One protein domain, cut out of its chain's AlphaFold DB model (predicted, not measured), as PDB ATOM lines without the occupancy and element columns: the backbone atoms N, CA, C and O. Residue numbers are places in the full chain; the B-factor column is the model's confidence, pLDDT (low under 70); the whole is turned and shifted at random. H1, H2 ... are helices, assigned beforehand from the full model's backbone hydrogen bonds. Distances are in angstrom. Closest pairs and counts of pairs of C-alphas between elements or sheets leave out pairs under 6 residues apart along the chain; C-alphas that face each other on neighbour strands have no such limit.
ATOM      1  N   ASP A   2     -21.311  64.868  36.391       61.53
ATOM      2  CA  ASP A   2     -20.994  64.437  35.013       61.53
ATOM      3  C   ASP A   2     -20.728  62.935  34.829       61.53
ATOM      4  O   ASP A   2     -21.005  62.371  33.773       61.53
ATOM      5  N   GLN A   3     -20.232  62.248  35.860       60.59
ATOM      6  CA  GLN A   3     -19.876  60.825  35.760       60.59
ATOM      7  C   GLN A   3     -21.089  59.916  35.512       60.59
ATOM      8  O   GLN A   3     -21.006  58.940  34.766       60.59
ATOM      9  N   VAL A   4     -22.239  60.246  36.105       79.88
ATOM     10  CA  VAL A   4     -23.468  59.449  35.965       79.88
ATOM     11  C   VAL A   4     -24.050  59.592  34.554       79.88
ATOM     12  O   VAL A   4     -24.483  58.602  33.964       79.88
ATOM     13  N   ALA A   5     -23.984  60.794  33.972       77.69
ATOM     14  CA  ALA A   5     -24.436  61.056  32.608       77.69
ATOM     15  C   ALA A   5     -23.603  60.284  31.568       77.69
ATOM     16  O   ALA A   5     -24.164  59.692  30.640       77.69
ATOM     17  N   GLN A   6     -22.281  60.207  31.756       74.75
ATOM     18  CA  GLN A   6     -21.401  59.428  30.881       74.75
ATOM     19  C   GLN A   6     -21.694  57.921  30.940       74.75
ATOM     20  O   GLN A   6     -21.809  57.277  29.895       74.75
ATOM     21  N   LEU A   7     -21.895  57.361  32.139       78.19
ATOM     22  CA  LEU A   7     -22.225  55.942  32.314       78.19
ATOM     23  C   LEU A   7     -23.585  55.573  31.694       78.19
ATOM     24  O   LEU A   7     -23.723  54.520  31.062       78.19
ATOM     25  N   LEU A   8     -24.585  56.450  31.823       84.50
ATOM     26  CA  LEU A   8     -25.900  56.286  31.192       84.50
ATOM     27  C   LEU A   8     -25.802  56.300  29.661       84.50
ATOM     28  O   LEU A   8     -26.341  55.402  29.005       84.50
ATOM     29  N   ALA A   9     -25.066  57.258  29.093       83.12
ATOM     30  CA  ALA A   9     -24.852  57.354  27.651       83.12
ATOM     31  C   ALA A   9     -24.124  56.116  27.096       83.12
ATOM     32  O   ALA A   9     -24.478  55.589  26.037       83.12
ATOM     33  N   GLU A  10     -23.134  55.595  27.824       78.81
ATOM     34  CA  GLU A  10     -22.420  54.385  27.424       78.81
ATOM     35  C   GLU A  10     -23.324  53.142  27.464       78.81
ATOM     36  O   GLU A  10     -23.308  52.323  26.537       78.81
ATOM     37  N   ARG A  11     -24.185  53.022  28.483       82.75
ATOM     38  CA  ARG A  11     -25.165  51.930  28.589       82.75
ATOM     39  C   ARG A  11     -26.183  51.962  27.451       82.75
ATOM     40  O   ARG A  11     -26.451  50.916  26.857       82.75
ATOM     41  N   GLN A  12     -26.708  53.139  27.112       85.94
ATOM     42  CA  GLN A  12     -27.637  53.312  25.992       85.94
ATOM     43  C   GLN A  12     -26.982  52.934  24.657       85.94
ATOM     44  O   GLN A  12     -27.560  52.167  23.886       85.94
ATOM     45  N   ARG A  13     -25.731  53.353  24.416       85.19
ATOM     46  CA  ARG A  13     -24.956  52.952  23.224       85.19
ATOM     47  C   ARG A  13     -24.761  51.436  23.141       85.19
ATOM     48  O   ARG A  13     -24.889  50.856  22.063       85.19
ATOM     49  N   ARG A  14     -24.468  50.771  24.265       81.81
ATOM     50  CA  ARG A  14     -24.327  49.303  24.322       81.81
ATOM     51  C   ARG A  14     -25.651  48.594  24.020       81.81
ATOM     52  O   ARG A  14     -25.652  47.611  23.277       81.81
ATOM     53  N   GLN A  15     -26.768  49.095  24.548       82.50
ATOM     54  CA  GLN A  15     -28.099  48.548  24.265       82.50
ATOM     55  C   GLN A  15     -28.500  48.744  22.798       82.50
ATOM     56  O   GLN A  15     -28.922  47.776  22.165       82.50
ATOM     57  N   ALA A  16     -28.271  49.931  22.231       84.12
ATOM     58  CA  ALA A  16     -28.530  50.222  20.823       84.12
ATOM     59  C   ALA A  16     -27.727  49.299  19.892       84.12
ATOM     60  O   ALA A  16     -28.308  48.644  19.028       84.12
ATOM     61  N   LYS A  17     -26.416  49.128  20.133       83.19
ATOM     62  CA  LYS A  17     -25.569  48.192  19.364       83.19
ATOM     63  C   LYS A  17     -26.051  46.742  19.458       83.19
ATOM     64  O   LYS A  17     -25.994  46.001  18.477       83.19
ATOM     65  N   ARG A  18     -26.514  46.305  20.637       80.50
ATOM     66  CA  ARG A  18     -27.065  44.953  20.818       80.50
ATOM     67  C   ARG A  18     -28.365  44.782  20.034       80.50
ATOM     68  O   ARG A  18     -28.520  43.761  19.374       80.50
ATOM     69  N   HIS A  19     -29.260  45.764  20.094       76.12
ATOM     70  CA  HIS A  19     -30.537  45.746  19.383       76.12
ATOM     71  C   HIS A  19     -30.339  45.774  17.860       76.12
ATOM     72  O   HIS A  19     -30.913  44.957  17.147       76.12
ATOM     73  N   GLU A  20     -29.423  46.608  17.368       78.62
ATOM     74  CA  GLU A  20     -29.053  46.664  15.953       78.62
ATOM     75  C   GLU A  20     -28.498  45.321  15.451       78.62
ATOM     76  O   GLU A  20     -28.855  44.848  14.370       78.62
ATOM     77  N   ARG A  21     -27.668  44.649  16.257       77.94
ATOM     78  CA  ARG A  21     -27.140  43.318  15.923       77.94
ATOM     79  C   ARG A  21     -28.235  42.249  15.856       77.94
ATOM     80  O   ARG A  21     -28.108  41.320  15.062       77.94
ATOM     81  N   VAL A  22     -29.278  42.364  16.680       72.75
ATOM     82  CA  VAL A  22     -30.441  41.460  16.665       72.75
ATOM     83  C   VAL A  22     -31.289  41.708  15.414       72.75
ATOM     84  O   VAL A  22     -31.499  40.775  14.646       72.75
ATOM     85  N   MET A  23     -31.633  42.964  15.123       70.88
ATOM     86  CA  MET A  23     -32.381  43.371  13.922       70.88
ATOM     87  C   MET A  23     -31.679  42.960  12.615       70.88
ATOM     88  O   MET A  23     -32.301  42.464  11.677       70.88
ATOM     89  N   ARG A  24     -30.347  43.102  12.540       69.88
ATOM     90  CA  ARG A  24     -29.551  42.641  11.384       69.88
ATOM     91  C   ARG A  24     -29.534  41.118  11.230       69.88
ATOM     92  O   ARG A  24     -29.239  40.631  10.141       69.88
ATOM     93  N   LYS A  25     -29.795  40.358  12.298       65.56
ATOM     94  CA  LYS A  25     -29.853  38.890  12.267       65.56
ATOM     95  C   LYS A  25     -31.198  38.381  11.730       65.56
ATOM     96  O   LYS A  25     -31.208  37.312  11.134       65.56
ATOM     97  N   GLU A  26     -32.276  39.147  11.880       64.62
ATOM     98  CA  GLU A  26     -33.605  38.825  11.329       64.62
ATOM     99  C   GLU A  26     -33.717  39.090   9.817       64.62
ATOM    100  O   GLU A  26     -34.459  38.404   9.129       64.62
ATOM    101  N   LYS A  27     -32.936  40.029   9.267       71.69
ATOM    102  CA  LYS A  27     -32.998  40.438   7.844       71.69
ATOM    103  C   LYS A  27     -32.086  39.644   6.893       71.69
ATOM    104  O   LYS A  27     -31.722  40.131   5.826       71.69
ATOM    105  N   VAL A  28     -31.622  38.468   7.297       73.38
ATOM    106  CA  VAL A  28     -30.576  37.727   6.575       73.38
ATOM    107  C   VAL A  28     -31.202  36.829   5.519       73.38
ATOM    108  O   VAL A  28     -32.028  35.987   5.854       73.38
ATOM    109  N   SER A  29     -30.775  36.969   4.261       82.69
ATOM    110  CA  SER A  29     -31.196  36.061   3.182       82.69
ATOM    111  C   SER A  29     -30.771  34.609   3.482       82.69
ATOM    112  O   SER A  29     -29.690  34.404   4.051       82.69
ATOM    113  N   PRO A  30     -31.547  33.585   3.072       79.31
ATOM    114  CA  PRO A  30     -31.158  32.178   3.198       79.31
ATOM    115  C   PRO A  30     -29.750  31.865   2.664       79.31
ATOM    116  O   PRO A  30     -28.999  31.127   3.301       79.31
ATOM    117  N   GLU A  31     -29.336  32.486   1.554       81.44
ATOM    118  CA  GLU A  31     -27.987  32.318   0.990       81.44
ATOM    119  C   GLU A  31     -26.905  32.838   1.942       81.44
ATOM    120  O   GLU A  31     -25.906  32.170   2.216       81.44
ATOM    121  N   GLN A  32     -27.124  34.020   2.522       82.62
ATOM    122  CA  GLN A  32     -26.212  34.598   3.507       82.62
ATOM    123  C   GLN A  32     -26.145  33.743   4.777       82.62
ATOM    124  O   GLN A  32     -25.082  33.651   5.395       82.62
ATOM    125  N   ALA A  33     -27.254  33.115   5.176       83.38
ATOM    126  CA  ALA A  33     -27.275  32.180   6.293       83.38
ATOM    127  C   ALA A  33     -26.432  30.928   5.991       83.38
ATOM    128  O   ALA A  33     -25.608  30.544   6.823       83.38
ATOM    129  N   LEU A  34     -26.549  30.356   4.787       84.56
ATOM    130  CA  LEU A  34     -25.739  29.213   4.349       84.56
ATOM    131  C   LEU A  34     -24.241  29.554   4.293       84.56
ATOM    132  O   LEU A  34     -23.406  28.795   4.792       84.56
ATOM    133  N   HIS A  35     -23.884  30.720   3.748       86.69
ATOM    134  CA  HIS A  35     -22.495  31.184   3.726       86.69
ATOM    135  C   HIS A  35     -21.912  31.344   5.136       86.69
ATOM    136  O   HIS A  35     -20.763  30.960   5.369       86.69
ATOM    137  N   ARG A  36     -22.696  31.858   6.093       89.69
ATOM    138  CA  ARG A  36     -22.272  31.943   7.502       89.69
ATOM    139  C   ARG A  36     -22.078  30.570   8.123       89.69
ATOM    140  O   ARG A  36     -21.039  30.343   8.727       89.69
ATOM    141  N   GLN A  37     -23.015  29.645   7.919       91.31
ATOM    142  CA  GLN A  37     -22.881  28.272   8.413       91.31
ATOM    143  C   GLN A  37     -21.599  27.610   7.890       91.31
ATOM    144  O   GLN A  37     -20.877  26.962   8.647       91.31
ATOM    145  N   LEU A  38     -21.275  27.803   6.609       93.69
ATOM    146  CA  LEU A  38     -20.035  27.294   6.027       93.69
ATOM    147  C   LEU A  38     -18.793  27.948   6.653       93.69
ATOM    148  O   LEU A  38     -17.809  27.259   6.932       93.69
ATOM    149  N   ALA A  39     -18.827  29.260   6.891       94.50
ATOM    150  CA  ALA A  39     -17.747  29.978   7.562       94.50
ATOM    151  C   ALA A  39     -17.538  29.491   9.008       94.50
ATOM    152  O   ALA A  39     -16.397  29.267   9.418       94.50
ATOM    153  N   ASP A  40     -18.622  29.249   9.745       95.94
ATOM    154  CA  ASP A  40     -18.582  28.736  11.115       95.94
ATOM    155  C   ASP A  40     -17.963  27.334  11.165       95.94
ATOM    156  O   ASP A  40     -17.054  27.088  11.958       95.94
ATOM    157  N   LYS A  41     -18.344  26.442  10.241       96.69
ATOM    158  CA  LYS A  41     -17.718  25.116  10.106       96.69
ATOM    159  C   LYS A  41     -16.224  25.197   9.788       96.69
ATOM    160  O   LYS A  41     -15.422  24.454  10.350       96.69
ATOM    161  N   ARG A  42     -15.810  26.111   8.902       97.44
ATOM    162  CA  ARG A  42     -14.377  26.336   8.608       97.44
ATOM    163  C   ARG A  42     -13.624  26.800   9.852       97.44
ATOM    164  O   ARG A  42     -12.505  26.349  10.088       97.44
ATOM    165  N   LYS A  43     -14.240  27.670  10.654       97.88
ATOM    166  CA  LYS A  43     -13.671  28.148  11.916       97.88
ATOM    167  C   LYS A  43     -13.535  27.018  12.939       97.88
ATOM    168  O   LYS A  43     -12.474  26.901  13.549       97.88
ATOM    169  N   GLU A  44     -14.556  26.172  13.084       97.94
ATOM    170  CA  GLU A  44     -14.497  24.974  13.932       97.94
ATOM    171  C   GLU A  44     -13.346  24.059  13.497       97.94
ATOM    172  O   GLU A  44     -12.493  23.708  14.313       97.94
ATOM    173  N   LEU A  45     -13.261  23.739  12.200       98.12
ATOM    174  CA  LEU A  45     -12.192  22.895  11.673       98.12
ATOM    175  C   LEU A  45     -10.800  23.480  11.953       98.12
ATOM    176  O   LEU A  45      -9.919  22.750  12.401       98.12
ATOM    177  N   ASN A  46     -10.594  24.780  11.729       98.12
ATOM    178  CA  ASN A  46      -9.311  25.433  12.001       98.12
ATOM    179  C   ASN A  46      -8.939  25.378  13.490       98.12
ATOM    180  O   ASN A  46      -7.777  25.153  13.822       98.12
ATOM    181  N   SER A  47      -9.917  25.542  14.386       98.38
ATOM    182  CA  SER A  47      -9.690  25.442  15.830       98.38
ATOM    183  C   SER A  47      -9.269  24.029  16.245       98.38
ATOM    184  O   SER A  47      -8.303  23.882  16.996       98.38
ATOM    185  N   LEU A  48      -9.930  22.998  15.713       98.31
ATOM    186  CA  LEU A  48      -9.575  21.599  15.971       98.31
ATOM    187  C   LEU A  48      -8.191  21.251  15.406       98.31
ATOM    188  O   LEU A  48      -7.405  20.577  16.068       98.31
ATOM    189  N   VAL A  49      -7.867  21.749  14.207       98.50
ATOM    190  CA  VAL A  49      -6.541  21.582  13.595       98.50
ATOM    191  C   VAL A  49      -5.455  22.205  14.458       98.50
ATOM    192  O   VAL A  49      -4.451  21.546  14.716       98.50
ATOM    193  N   ALA A  50      -5.663  23.431  14.943       98.19
ATOM    194  CA  ALA A  50      -4.708  24.095  15.821       98.19
ATOM    195  C   ALA A  50      -4.516  23.339  17.142       98.19
ATOM    196  O   ALA A  50      -3.386  23.146  17.594       98.19
ATOM    197  N   GLN A  51      -5.607  22.849  17.738       98.25
ATOM    198  CA  GLN A  51      -5.545  22.036  18.951       98.25
ATOM    199  C   GLN A  51      -4.731  20.755  18.728       98.25
ATOM    200  O   GLN A  51      -3.803  20.486  19.489       98.25
ATOM    201  N   TYR A  52      -5.047  19.988  17.684       98.19
ATOM    202  CA  TYR A  52      -4.363  18.731  17.384       98.19
ATOM    203  C   TYR A  52      -2.881  18.939  17.051       98.19
ATOM    204  O   TYR A  52      -2.022  18.238  17.579       98.19
ATOM    205  N   ALA A  53      -2.572  19.938  16.220       98.25
ATOM    206  CA  ALA A  53      -1.209  20.311  15.855       98.25
ATOM    207  C   ALA A  53      -0.352  20.625  17.084       98.25
ATOM    208  O   ALA A  53       0.744  20.085  17.222       98.25
ATOM    209  N   ARG A  54      -0.885  21.431  18.012       97.75
ATOM    210  CA  ARG A  54      -0.216  21.748  19.277       97.75
ATOM    211  C   ARG A  54       0.015  20.499  20.127       97.75
ATOM    212  O   ARG A  54       1.105  20.331  20.654       97.75
ATOM    213  N   LEU A  55      -0.990  19.630  20.255       97.06
ATOM    214  CA  LEU A  55      -0.890  18.408  21.061       97.06
ATOM    215  C   LEU A  55       0.127  17.405  20.502       97.06
ATOM    216  O   LEU A  55       0.788  16.722  21.274       97.06
ATOM    217  N   LYS A  56       0.251  17.306  19.175       97.19
ATOM    218  CA  LYS A  56       1.173  16.371  18.511       97.19
ATOM    219  C   LYS A  56       2.516  16.997  18.114       97.19
ATOM    220  O   LYS A  56       3.344  16.293  17.547       97.19
ATOM    221  N   GLY A  57       2.730  18.291  18.359       97.06
ATOM    222  CA  GLY A  57       3.947  19.002  17.947       97.06
ATOM    223  C   GLY A  57       4.138  19.078  16.425       97.06
ATOM    224  O   GLY A  57       5.266  19.088  15.945       97.06
ATOM    225  N   MET A  58       3.049  19.093  15.651       96.38
ATOM    226  CA  MET A  58       3.088  19.075  14.183       96.38
ATOM    227  C   MET A  58       2.717  20.438  13.584       96.38
ATOM    228  O   MET A  58       1.853  21.123  14.129       96.38
ATOM    229  N   PRO A  59       3.260  20.829  12.416       98.00
ATOM    230  CA  PRO A  59       2.803  22.034  11.726       98.00
ATOM    231  C   PRO A  59       1.340  21.919  11.258       98.00
ATOM    232  O   PRO A  59       0.924  20.869  10.758       98.00
ATOM    233  N   HIS A  60       0.570  23.016  11.302       96.88
ATOM    234  CA  HIS A  60      -0.831  23.050  10.830       96.88
ATOM    235  C   HIS A  60      -1.002  22.510   9.401       96.88
ATOM    236  O   HIS A  60      -1.966  21.802   9.100       96.88
ATOM    237  N   SER A  61      -0.050  22.818   8.514       96.12
ATOM    238  CA  SER A  61      -0.045  22.366   7.120       96.12
ATOM    239  C   SER A  61      -0.043  20.840   6.998       96.12
ATOM    240  O   SER A  61      -0.754  20.299   6.149       96.12
ATOM    241  N   HIS A  62       0.681  20.144   7.878       97.94
ATOM    242  CA  HIS A  62       0.763  18.685   7.894       97.94
ATOM    243  C   HIS A  62      -0.554  18.056   8.346       97.94
ATOM    244  O   HIS A  62      -1.012  17.095   7.728       97.94
ATOM    245  N   VAL A  63      -1.212  18.638   9.353       98.06
ATOM    246  CA  VAL A  63      -2.530  18.185   9.820       98.06
ATOM    247  C   VAL A  63      -3.580  18.361   8.720       98.06
ATOM    248  O   VAL A  63      -4.307  17.422   8.399       98.06
ATOM    249  N   HIS A  64      -3.616  19.524   8.058       97.62
ATOM    250  CA  HIS A  64      -4.503  19.738   6.912       97.62
ATOM    251  C   HIS A  64      -4.202  18.788   5.744       97.62
ATOM    252  O   HIS A  64      -5.134  18.328   5.085       97.62
ATOM    253  N   ALA A  65      -2.929  18.491   5.468       97.25
ATOM    254  CA  ALA A  65      -2.551  17.522   4.444       97.25
ATOM    255  C   ALA A  65      -3.013  16.102   4.810       97.25
ATOM    256  O   ALA A  65      -3.564  15.415   3.956       97.25
ATOM    257  N   GLY A  66      -2.873  15.691   6.074       97.31
ATOM    258  CA  GLY A  66      -3.404  14.421   6.578       97.31
ATOM    259  C   GLY A  66      -4.918  14.321   6.413       97.31
ATOM    260  O   GLY A  66      -5.415  13.347   5.858       97.31
ATOM    261  N   LEU A  67      -5.646  15.376   6.788       98.00
ATOM    262  CA  LEU A  67      -7.098  15.446   6.623       98.00
ATOM    263  C   LEU A  67      -7.527  15.335   5.155       98.00
ATOM    264  O   LEU A  67      -8.528  14.691   4.856       98.00
ATOM    265  N   ARG A  68      -6.780  15.954   4.229       96.69
ATOM    266  CA  ARG A  68      -7.033  15.814   2.785       96.69
ATOM    267  C   ARG A  68      -6.730  14.413   2.269       96.69
ATOM    268  O   ARG A  68      -7.443  13.961   1.387       96.69
ATOM    269  N   ARG A  69      -5.717  13.725   2.803       96.06
ATOM    270  CA  ARG A  69      -5.429  12.331   2.433       96.06
ATOM    271  C   ARG A  69      -6.525  11.374   2.909       96.06
ATOM    272  O   ARG A  69      -6.919  10.514   2.140       96.06
ATOM    273  N   GLU A  70      -7.041  11.548   4.129       95.94
ATOM    274  CA  GLU A  70      -8.080  10.658   4.681       95.94
ATOM    275  C   GLU A  70      -9.481  10.961   4.123       95.94
ATOM    276  O   GLU A  70     -10.246  10.045   3.846       95.94
ATOM    277  N   CYS A  71      -9.838  12.239   3.942       96.12
ATOM    278  CA  CYS A  71     -11.187  12.636   3.506       96.12
ATOM    279  C   CYS A  71     -11.298  12.976   2.010       96.12
ATOM    280  O   CYS A  71     -12.405  13.172   1.511       96.12
ATOM    281  N   GLY A  72     -10.177  13.142   1.308       92.50
ATOM    282  CA  GLY A  72     -10.142  13.657  -0.059       92.50
ATOM    283  C   GLY A  72     -10.510  15.144  -0.193       92.50
ATOM    284  O   GLY A  72     -10.657  15.904   0.780       92.50
ATOM    285  N   GLY A  73     -10.669  15.566  -1.448       92.19
ATOM    286  CA  GLY A  73     -11.169  16.887  -1.832       92.19
ATOM    287  C   GLY A  73     -10.136  18.028  -1.811       92.19
ATOM    288  O   GLY A  73      -8.984  17.847  -1.408       92.19
ATOM    289  N   PRO A  74     -10.554  19.237  -2.230       94.38
ATOM    290  CA  PRO A  74      -9.670  20.380  -2.455       94.38
ATOM    291  C   PRO A  74      -9.229  21.071  -1.150       94.38
ATOM    292  O   PRO A  74      -9.537  20.643  -0.028       94.38
ATOM    293  N   ALA A  75      -8.488  22.174  -1.275       93.94
ATOM    294  CA  ALA A  75      -8.121  23.028  -0.146       93.94
ATOM    295  C   ALA A  75      -9.360  23.590   0.585       93.94
ATOM    296  O   ALA A  75     -10.446  23.682   0.018       93.94
ATOM    297  N   LEU A  76      -9.208  23.980   1.859       92.06
ATOM    298  CA  LEU A  76     -10.332  24.374   2.727       92.06
ATOM    299  C   LEU A  76     -11.211  25.495   2.141       92.06
ATOM    300  O   LEU A  76     -12.429  25.453   2.294       92.06
ATOM    301  N   GLY A  77     -10.612  26.465   1.443       90.75
ATOM    302  CA  GLY A  77     -11.348  27.566   0.811       90.75
ATOM    303  C   GLY A  77     -12.323  27.116  -0.284       90.75
ATOM    304  O   GLY A  77     -13.358  27.751  -0.471       90.75
ATOM    305  N   GLN A  78     -12.033  25.993  -0.942       93.56
ATOM    306  CA  GLN A  78     -12.830  25.405  -2.026       93.56
ATOM    307  C   GLN A  78     -13.611  24.160  -1.581       93.56
ATOM    308  O   GLN A  78     -14.364  23.587  -2.362       93.56
ATOM    309  N   ALA A  79     -13.426  23.709  -0.338       94.81
ATOM    310  CA  ALA A  79     -14.085  22.516   0.168       94.81
ATOM    311  C   ALA A  79     -15.590  22.751   0.349       94.81
ATOM    312  O   ALA A  79     -16.019  23.800   0.849       94.81
ATOM    313  N   THR A  80     -16.373  21.737  -0.014       94.69
ATOM    314  CA  THR A  80     -17.822  21.713   0.202       94.69
ATOM    315  C   THR A  80     -18.150  21.536   1.688       94.69
ATOM    316  O   THR A  80     -17.325  21.068   2.477       94.69
ATOM    317  N   SER A  81     -19.383  21.875   2.079       94.19
ATOM    318  CA  SER A  81     -19.877  21.692   3.456       94.19
ATOM    319  C   SER A  81     -19.691  20.244   3.938       94.19
ATOM    320  O   SER A  81     -19.119  20.016   5.002       94.19
ATOM    321  N   ALA A  82     -20.044  19.262   3.098       94.88
ATOM    322  CA  ALA A  82     -19.902  17.839   3.407       94.88
ATOM    323  C   ALA A  82     -18.437  17.408   3.614       94.88
ATOM    324  O   ALA A  82     -18.140  16.627   4.519       94.88
ATOM    325  N   GLN A  83     -17.507  17.944   2.816       97.00
ATOM    326  CA  GLN A  83     -16.074  17.680   2.979       97.00
ATOM    327  C   GLN A  83     -15.530  18.283   4.279       97.00
ATOM    328  O   GLN A  83     -14.708  17.658   4.948       97.00
ATOM    329  N   ILE A  84     -15.983  19.479   4.662       97.50
ATOM    330  CA  ILE A  84     -15.589  20.100   5.933       97.50
ATOM    331  C   ILE A  84     -16.130  19.283   7.109       97.50
ATOM    332  O   ILE A  84     -15.366  18.977   8.021       97.50
ATOM    333  N   ASP A  85     -17.387  18.842   7.055       97.44
ATOM    334  CA  ASP A  85     -17.969  17.983   8.091       97.44
ATOM    335  C   ASP A  85     -17.216  16.655   8.229       97.44
ATOM    336  O   ASP A  85     -16.942  16.203   9.344       97.44
ATOM    337  N   ALA A  86     -16.836  16.031   7.109       98.12
ATOM    338  CA  ALA A  86     -16.029  14.813   7.117       98.12
ATOM    339  C   ALA A  86     -14.664  15.037   7.787       98.12
ATOM    340  O   ALA A  86     -14.239  14.224   8.612       98.12
ATOM    341  N   ARG A  87     -14.011  16.170   7.508       98.38
ATOM    342  CA  ARG A  87     -12.739  16.548   8.142       98.38
ATOM    343  C   ARG A  87     -12.899  16.820   9.637       98.38
ATOM    344  O   ARG A  87     -12.075  16.340  10.410       98.38
ATOM    345  N   ILE A  88     -13.965  17.512  10.052       98.25
ATOM    346  CA  ILE A  88     -14.291  17.760  11.468       98.25
ATOM    347  C   ILE A  88     -14.484  16.435  12.212       98.25
ATOM    348  O   ILE A  88     -13.882  16.227  13.264       98.25
ATOM    349  N   ARG A  89     -15.280  15.508  11.660       98.38
ATOM    350  CA  ARG A  89     -15.469  14.177  12.262       98.38
ATOM    351  C   ARG A  89     -14.142  13.439  12.404       98.38
ATOM    352  O   ARG A  89     -13.884  12.840  13.442       98.38
ATOM    353  N   THR A  90     -13.301  13.498  11.378       98.44
ATOM    354  CA  THR A  90     -12.004  12.820  11.355       98.44
ATOM    355  C   THR A  90     -11.043  13.355  12.406       98.44
ATOM    356  O   THR A  90     -10.536  12.578  13.210       98.44
ATOM    357  N   ILE A  91     -10.861  14.673  12.493       98.12
ATOM    358  CA  ILE A  91      -9.958  15.235  13.501       98.12
ATOM    359  C   ILE A  91     -10.478  15.045  14.930       98.12
ATOM    360  O   ILE A  91      -9.681  14.824  15.836       98.12
ATOM    361  N   LYS A  92     -11.802  15.045  15.143       98.06
ATOM    362  CA  LYS A  92     -12.389  14.678  16.443       98.06
ATOM    363  C   LYS A  92     -12.044  13.236  16.829       98.06
ATOM    364  O   LYS A  92     -11.694  13.001  17.980       98.06
ATOM    365  N   ARG A  93     -12.059  12.287  15.880       97.69
ATOM    366  CA  ARG A  93     -11.581  10.911  16.130       97.69
ATOM    367  C   ARG A  93     -10.094  10.871  16.478       97.69
ATOM    368  O   ARG A  93      -9.712  10.089  17.334       97.69
ATOM    369  N   TRP A  94      -9.262  11.683  15.827       96.25
ATOM    370  CA  TRP A  94      -7.831  11.742  16.142       96.25
ATOM    371  C   TRP A  94      -7.539  12.361  17.515       96.25
ATOM    372  O   TRP A  94      -6.535  12.013  18.122       96.25
ATOM    373  N   LEU A  95      -8.383  13.287  17.983       95.00
ATOM    374  CA  LEU A  95      -8.281  13.915  19.307       95.00
ATOM    375  C   LEU A  95      -8.808  13.024  20.440       95.00
ATOM    376  O   LEU A  95      -8.336  13.141  21.564       95.00
ATOM    377  N   GLY A  96      -9.806  12.185  20.155       89.56
ATOM    378  CA  GLY A  96     -10.385  11.234  21.110       89.56
ATOM    379  C   GLY A  96      -9.681   9.874  21.166       89.56
ATOM    380  O   GLY A  96     -10.179   8.981  21.846       89.56
ATOM    381  N   ARG A  97      -8.579   9.704  20.428       61.97
ATOM    382  CA  ARG A  97      -7.649   8.572  20.527       61.97
ATOM    383  C   ARG A  97      -6.393   9.013  21.261       61.97
ATOM    384  O   ARG A  97      -5.915   8.216  22.088       61.97
TER     385      ARG A  97
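This is residues 2 to 97 of the 97 residues of the protein "ATP-dependent helicase" of Propionibacterium sp (UniProt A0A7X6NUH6). What shape does the backbone make? Two long helices, H1 and H2, joined by a tight link, make a V; residues 2 to 24 of H1 stick out as a bare arm, while the shorter H4 packs side by side with H2 and H3 packs on residues 49 to 53 of H2 and on H4. The arm adds much of the length, and H2, H3 and H4 make the body. What is it made of? The printed part has 96 residues with four named helices, H1, H2, H3 and H4 in that order, and no named strand; the class is all helix. How spread out is it? It is extended, with a radius of gyration of the C-alphas of 20.1 A, and elongated, with spans of 61 by 34 by 20 A.

What does the first helix meet? H1, residues 2 to 26, touches no helix; it is apart from H2, residues 30 to 56, from H3, residues 60 to 71, and from H4, residues 81 to 95. What touches H2? H4 touches it at a shallow tilt of 24 degrees, the same way, with the closest C-alphas those of Leu 45 and Ile 88, 5.6 A apart. H3 touches it with residues 60 to 64 alone, at a steep tilt of 66 degrees, opposite ways, and the closest C-alphas, of Ala 53 and His 60, are 5.7 A apart. How do the two shorter helices stand? H3 touches H4 with residues 67 to 71 alone, at a steep tilt of 69 degrees, only just short of about perpendicular, opposite ways; the closest C-alphas, of Leu 67 and Arg 87, are 5.9 A apart. The helix packing is mostly crossed, but only just: of the 3 pairs that touch, 1 is at a shallow tilt. What do the N and O atoms show? In H1, H2, H3 and H4 every O i to N i+4 pair is within hydrogen-bond range.

Where does the first helix run? H1 begins at C-alpha 2, (-20.994, 64.437, 35.013), and ends at C-alpha 26, 37.1 A away. Where is the longest helix? H2, 27 residues, begins at C-alpha 30, (-31.158, 32.178, 3.198), and is 39.1 A long. Where are the shorter ones? H3 is 16.4 A long; H4 is 21.1 A long and ends at C-alpha 95, (-8.281, 13.915, 19.307).

How large is it? The two C-alphas farthest apart, of Asp 2 and Arg 69, are 63.4 A apart; without the stretches that stand free, residues 2 to 24 and 26 to 32, the body spans 38 by 26 by 19 A. Is there a cut or a long link? The printed part has no cut; the links H1 to H2 and H2 to H3 are tight, and H3 to H4 is short. Where is confidence low? The pLDDT is under 70 at residues 2 to 3, 24 to 26 and 97; the mean of the printed part is 89.4.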